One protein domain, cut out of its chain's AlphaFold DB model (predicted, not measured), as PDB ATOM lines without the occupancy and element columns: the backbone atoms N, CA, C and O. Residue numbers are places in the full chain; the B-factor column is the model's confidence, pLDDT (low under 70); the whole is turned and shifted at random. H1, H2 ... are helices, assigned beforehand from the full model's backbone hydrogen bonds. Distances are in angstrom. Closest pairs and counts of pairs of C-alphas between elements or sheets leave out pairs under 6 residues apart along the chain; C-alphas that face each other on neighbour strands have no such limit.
ATOM      1  N   GLU A 161     227.728 115.191 161.527       89.06
ATOM      2  CA  GLU A 161     226.418 114.683 161.941       89.06
ATOM      3  C   GLU A 161     225.339 115.771 161.847       89.06
ATOM      4  O   GLU A 161     224.257 115.555 161.299       89.06
ATOM      5  N   GLN A 162     225.650 116.978 162.328       88.12
ATOM      6  CA  GLN A 162     224.735 118.115 162.268       88.12
ATOM      7  C   GLN A 162     224.499 118.574 160.828       88.12
ATOM      8  O   GLN A 162     223.369 118.911 160.469       88.12
ATOM      9  N   PHE A 163     225.554 118.591 160.012       89.50
ATOM     10  CA  PHE A 163     225.472 118.924 158.596       89.50
ATOM     11  C   PHE A 163     224.582 117.925 157.852       89.50
ATOM     12  O   PHE A 163     223.632 118.337 157.188       89.50
ATOM     13  N   ALA A 164     224.826 116.622 158.021       88.69
ATOM     14  CA  ALA A 164     224.046 115.564 157.385       88.69
ATOM     15  C   ALA A 164     222.568 115.620 157.802       88.69
ATOM     16  O   ALA A 164     221.679 115.576 156.950       88.69
ATOM     17  N   PHE A 165     222.290 115.806 159.096       87.69
ATOM     18  CA  PHE A 165     220.921 115.956 159.583       87.69
ATOM     19  C   PHE A 165     220.212 117.177 158.970       87.69
ATOM     20  O   PHE A 165     219.080 117.057 158.492       87.69
ATOM     21  N   GLN A 166     220.865 118.346 158.934       87.38
ATOM     22  CA  GLN A 166     220.290 119.545 158.313       87.38
ATOM     23  C   GLN A 166     220.085 119.373 156.807       87.38
ATOM     24  O   GLN A 166     219.032 119.746 156.292       87.38
ATOM     25  N   LEU A 167     221.040 118.756 156.111       87.19
ATOM     26  CA  LEU A 167     220.937 118.469 154.685       87.19
ATOM     27  C   LEU A 167     219.723 117.578 154.387       87.19
ATOM     28  O   LEU A 167     218.946 117.890 153.484       87.19
ATOM     29  N   LEU A 168     219.520 116.493 155.141       86.50
ATOM     30  CA  LEU A 168     218.401 115.565 154.923       86.50
ATOM     31  C   LEU A 168     217.043 116.201 155.240       86.50
ATOM     32  O   LEU A 168     216.070 115.980 154.518       86.50
ATOM     33  N   THR A 169     216.975 117.033 156.281       85.88
ATOM     34  CA  THR A 169     215.720 117.643 156.749       85.88
ATOM     35  C   THR A 169     215.388 118.988 156.089       85.88
ATOM     36  O   THR A 169     214.275 119.490 156.257       85.88
ATOM     37  N   ARG A 170     216.286 119.552 155.261       87.44
ATOM     38  CA  ARG A 170     216.161 120.898 154.655       87.44
ATOM     39  C   ARG A 170     214.835 121.166 153.945       87.44
ATOM     40  O   ARG A 170     214.304 122.268 154.002       87.44
ATOM     41  N   SER A 171     214.298 120.162 153.252       79.31
ATOM     42  CA  SER A 171     213.088 120.306 152.434       79.31
ATOM     43  C   SER A 171     211.803 120.251 153.262       79.31
ATOM     44  O   SER A 171     210.721 120.407 152.703       79.31
ATOM     45  N   GLN A 172     211.911 119.949 154.564       80.19
ATOM     46  CA  GLN A 172     210.810 119.666 155.495       80.19
ATOM     47  C   GLN A 172     209.908 118.485 155.086       80.19
ATOM     48  O   GLN A 172     208.959 118.153 155.791       80.19
ATOM     49  N   ARG A 173     210.217 117.794 153.981       78.06
ATOM     50  CA  ARG A 173     209.531 116.561 153.559       78.06
ATOM     51  C   ARG A 173     210.031 115.332 154.311       78.06
ATOM     52  O   ARG A 173     209.302 114.353 154.462       78.06
ATOM     53  N   ILE A 174     211.283 115.385 154.759       81.12
ATOM     54  CA  ILE A 174     211.843 114.463 155.742       81.12
ATOM     55  C   ILE A 174     211.863 115.235 157.056       81.12
ATOM     56  O   ILE A 174     212.683 116.130 157.248       81.12
ATOM     57  N   THR A 175     210.898 114.943 157.918       81.38
ATOM     58  CA  THR A 175     210.870 115.460 159.286       81.38
ATOM     59  C   THR A 175     211.766 114.610 160.178       81.38
ATOM     60  O   THR A 175     212.172 113.513 159.790       81.38
ATOM     61  N   TYR A 176     212.046 115.102 161.385       76.19
ATOM     62  CA  TYR A 176     212.766 114.341 162.404       76.19
ATOM     63  C   TYR A 176     212.131 112.960 162.628       76.19
ATOM     64  O   TYR A 176     212.817 111.956 162.493       76.19
ATOM     65  N   ASP A 177     210.814 112.890 162.837       79.06
ATOM     66  CA  ASP A 177     210.117 111.618 163.079       79.06
ATOM     67  C   ASP A 177     210.138 110.691 161.858       79.06
ATOM     68  O   ASP A 177     210.334 109.483 161.973       79.06
ATOM     69  N   ASN A 178     209.988 111.255 160.656       81.19
ATOM     70  CA  ASN A 178     210.023 110.481 159.416       81.19
ATOM     71  C   ASN A 178     211.430 109.927 159.125       81.19
ATOM     72  O   ASN A 178     211.568 108.893 158.476       81.19
ATOM     73  N   LEU A 179     212.483 110.583 159.625       81.75
ATOM     74  CA  LEU A 179     213.851 110.083 159.499       81.75
ATOM     75  C   LEU A 179     214.016 108.729 160.202       81.75
ATOM     76  O   LEU A 179     214.623 107.840 159.617       81.75
ATOM     77  N   PHE A 180     213.404 108.528 161.376       80.62
ATOM     78  CA  PHE A 180     213.456 107.246 162.098       80.62
ATOM     79  C   PHE A 180     212.773 106.105 161.354       80.62
ATOM     80  O   PHE A 180     213.166 104.956 161.513       80.62
ATOM     81  N   VAL A 181     211.752 106.408 160.552       85.31
ATOM     82  CA  VAL A 181     211.071 105.399 159.731       85.31
ATOM     83  C   VAL A 181     211.903 105.055 158.498       85.31
ATOM     84  O   VAL A 181     211.949 103.901 158.086       85.31
ATOM     85  N   ARG A 182     212.556 106.056 157.897       84.06
ATOM     86  CA  ARG A 182     213.357 105.882 156.678       84.06
ATOM     87  C   ARG A 182     214.707 105.225 156.926       84.06
ATOM     88  O   ARG A 182     215.109 104.383 156.133       84.06
ATOM     89  N   ASP A 183     215.395 105.641 157.982       88.06
ATOM     90  CA  ASP A 183     216.716 105.144 158.355       88.06
ATOM     91  C   ASP A 183     216.872 105.148 159.887       88.06
ATOM     92  O   ASP A 183     217.377 106.112 160.479       88.06
ATOM     93  N   PRO A 184     216.425 104.071 160.557       87.12
ATOM     94  CA  PRO A 184     216.546 103.944 162.006       87.12
ATOM     95  C   PRO A 184     218.001 103.988 162.495       87.12
ATOM     96  O   PRO A 184     218.259 104.470 163.599       87.12
ATOM     97  N   GLY A 185     218.944 103.483 161.690       89.12
ATOM     98  CA  GLY A 185     220.360 103.404 162.043       89.12
ATOM     99  C   GLY A 185     220.987 104.789 162.105       89.12
ATOM    100  O   GLY A 185     221.494 105.196 163.153       89.12
ATOM    101  N   PHE A 186     220.848 105.558 161.026       87.38
ATOM    102  CA  PHE A 186     221.326 106.936 160.985       87.38
ATOM    103  C   PHE A 186     220.654 107.808 162.055       87.38
ATOM    104  O   PHE A 186     221.305 108.606 162.731       87.38
ATOM    105  N   ALA A 187     219.349 107.634 162.277       86.31
ATOM    106  CA  ALA A 187     218.634 108.389 163.301       86.31
ATOM    107  C   ALA A 187     219.164 108.101 164.725       86.31
ATOM    108  O   ALA A 187     219.292 109.022 165.541       86.31
ATOM    109  N   ALA A 188     219.545 106.851 165.016       87.44
ATOM    110  CA  ALA A 188     220.190 106.480 166.274       87.44
ATOM    111  C   ALA A 188     221.589 107.107 166.426       87.44
ATOM    112  O   ALA A 188     221.942 107.559 167.520       87.44
ATOM    113  N   GLU A 189     222.369 107.197 165.345       88.69
ATOM    114  CA  GLU A 189     223.675 107.870 165.347       88.69
ATOM    115  C   GLU A 189     223.550 109.364 165.659       88.69
ATOM    116  O   GLU A 189     224.251 109.866 166.548       88.69
ATOM    117  N   ILE A 190     222.611 110.060 165.002       87.62
ATOM    118  CA  ILE A 190     222.315 111.477 165.258       87.62
ATOM    119  C   ILE A 190     221.878 111.691 166.707       87.62
ATOM    120  O   ILE A 190     222.371 112.605 167.372       87.62
ATOM    121  N   LEU A 191     221.003 110.834 167.239       85.12
ATOM    122  CA  LEU A 191     220.608 110.889 168.646       85.12
ATOM    123  C   LEU A 191     221.800 110.706 169.582       85.12
ATOM    124  O   LEU A 191     221.977 111.491 170.515       85.12
ATOM    125  N   GLY A 192     222.631 109.693 169.340       86.50
ATOM    126  CA  GLY A 192     223.833 109.442 170.128       86.50
ATOM    127  C   GLY A 192     224.797 110.630 170.100       86.50
ATOM    128  O   GLY A 192     225.346 111.010 171.137       86.50
ATOM    129  N   TRP A 193     224.967 111.260 168.938       88.25
ATOM    130  CA  TRP A 193     225.748 112.483 168.787       88.25
ATOM    131  C   TRP A 193     225.146 113.653 169.575       88.25
ATOM    132  O   TRP A 193     225.871 114.280 170.356       88.25
ATOM    133  N   CYS A 194     223.838 113.904 169.445       83.44
ATOM    134  CA  CYS A 194     223.106 114.922 170.204       83.44
ATOM    135  C   CYS A 194     223.285 114.717 171.709       83.44
ATOM    136  O   CYS A 194     223.567 115.667 172.432       83.44
ATOM    137  N   TRP A 195     223.193 113.477 172.195       82.50
ATOM    138  CA  TRP A 195     223.432 113.156 173.600       82.50
ATOM    139  C   TRP A 195     224.865 113.490 174.026       82.50
ATOM    140  O   TRP A 195     225.052 114.194 175.019       82.50
ATOM    141  N   ARG A 196     225.887 113.073 173.265       86.94
ATOM    142  CA  ARG A 196     227.302 113.366 173.580       86.94
ATOM    143  C   ARG A 196     227.605 114.870 173.594       86.94
ATOM    144  O   ARG A 196     228.353 115.349 174.450       86.94
ATOM    145  N   THR A 197     227.022 115.632 172.673       81.06
ATOM    146  CA  THR A 197     227.253 117.082 172.539       81.06
ATOM    147  C   THR A 197     226.402 117.920 173.496       81.06
ATOM    148  O   THR A 197     226.918 118.875 174.084       81.06
ATOM    149  N   ALA A 198     225.150 117.544 173.761       69.44
ATOM    150  CA  ALA A 198     224.304 118.178 174.776       69.44
ATOM    151  C   ALA A 198     224.856 117.968 176.199       69.44
ATOM    152  O   ALA A 198     224.802 118.880 177.030       69.44
ATOM    153  N   TRP A 199     225.472 116.811 176.472       50.88
ATOM    154  CA  TRP A 199     226.230 116.582 177.707       50.88
ATOM    155  C   TRP A 199     227.449 117.503 177.826       50.88
ATOM    156  O   TRP A 199     227.711 118.012 178.916       50.88
ATOM    157  N   ARG A 200     228.155 117.804 176.727       51.59
ATOM    158  CA  ARG A 200     229.227 118.822 176.715       51.59
ATOM    159  C   ARG A 200     228.702 120.214 177.070       51.59
ATOM    160  O   ARG A 200     229.347 120.903 177.853       51.59
ATOM    161  N   TRP A 201     227.521 120.597 176.586       43.41
ATOM    162  CA  TRP A 201     226.878 121.872 176.937       43.41
ATOM    163  C   TRP A 201     226.429 121.947 178.406       43.41
ATOM    164  O   TRP A 201     226.633 122.974 179.058       43.41
ATOM    165  N   ARG A 202     225.866 120.865 178.964       49.53
ATOM    166  CA  ARG A 202     225.523 120.786 180.398       49.53
ATOM    167  C   ARG A 202     226.769 120.795 181.287       49.53
ATOM    168  O   ARG A 202     226.782 121.510 182.286       49.53
ATOM    169  N   ARG A 203     227.830 120.081 180.890       41.59
ATOM    170  CA  ARG A 203     229.110 120.039 181.612       41.59
ATOM    171  C   ARG A 203     229.825 121.391 181.576       41.59
ATOM    172  O   ARG A 203     230.299 121.840 182.608       41.59
ATOM    173  N   TRP A 204     229.818 122.097 180.443       39.19
ATOM    174  CA  TRP A 204     230.397 123.443 180.341       39.19
ATOM    175  C   TRP A 204     229.674 124.457 181.246       39.19
ATOM    176  O   TRP A 204     230.335 125.208 181.956       39.19
ATOM    177  N   ARG A 205     228.333 124.413 181.336       38.12
ATOM    178  CA  ARG A 205     227.574 125.236 182.306       38.12
ATOM    179  C   ARG A 205     227.877 124.886 183.767       38.12
ATOM    180  O   ARG A 205     227.888 125.786 184.602       38.12
ATOM    181  N   SER A 206     228.121 123.613 184.091       44.22
ATOM    182  CA  SER A 206     228.490 123.212 185.457       44.22
ATOM    183  C   SER A 206     229.918 123.619 185.837       44.22
ATOM    184  O   SER A 206     230.131 124.065 186.959       44.22
ATOM    185  N   THR A 207     230.879 123.547 184.907       45.34
ATOM    186  CA  THR A 207     232.282 123.923 185.163       45.34
ATOM    187  C   THR A 207     232.483 125.442 185.143       45.34
ATOM    188  O   THR A 207     233.238 125.974 185.947       45.34
ATOM    189  N   ALA A 208     231.740 126.177 184.304       40.34
ATOM    190  CA  ALA A 208     231.735 127.644 184.315       40.34
ATOM    191  C   ALA A 208     231.163 128.228 185.626       40.34
ATOM    192  O   ALA A 208     231.539 129.327 186.021       40.34
ATOM    193  N   ARG A 209     230.308 127.482 186.349       37.69
ATOM    194  CA  ARG A 209     229.852 127.849 187.705       37.69
ATOM    195  C   ARG A 209     230.913 127.645 188.790       37.69
ATOM    196  O   ARG A 209     230.817 128.307 189.815       37.69
TER     197      ARG A 209
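Overview. This is residues 161 to 209 of the 232 residues of the protein "Anthraniloyl-CoA monooxygenase" of Acidimicrobiaceae bacterium (UniProt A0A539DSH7). A small compact head of H1, H2 and the first part of H3 has a long helical arm, as residues 195 to 209 stick out from it. The 49 printed residues hold three named helices, H1, H2, H3 in order, and no named strand: all helix. The whole is loose, with a radius of gyration of the C-alphas of 13.4 A, and spans 41 by 20 by 15 A.

Along the chain. H1, residues 161 to 169, begins at C-alpha 161 (226.418, 114.683, 161.941). H2 is residues 176 to 182. H3, residues 184 to 208, measures 35.9 A and ends at C-alpha 208 (231.735, 127.644, 184.315).

Arrangement. H1 touches H3 at its residues 190 to 193 alone, at a steep tilt of 51 degrees, opposite ways; the closest C-alphas, of Glu 161 and Ile 190, are 6.2 A apart. H1 and H2 are close but not clearly touching, about perpendicular at 84 degrees; their closest C-alphas, Thr 169 and Tyr 176, are 7.2 A apart. H2 and H3 touch only at the corner, Phe 180 to Ala 187, C-alphas 5.4 A apart. In H1 and H3 every O i to N i+4 pair is within hydrogen-bond range; in H2 1 of 3 is, beside 4 of 4 O i to N i+3 pairs.

Size, cuts and confidence. The printed part has no cut and no long link. Residues 198 to 209 are under pLDDT 70.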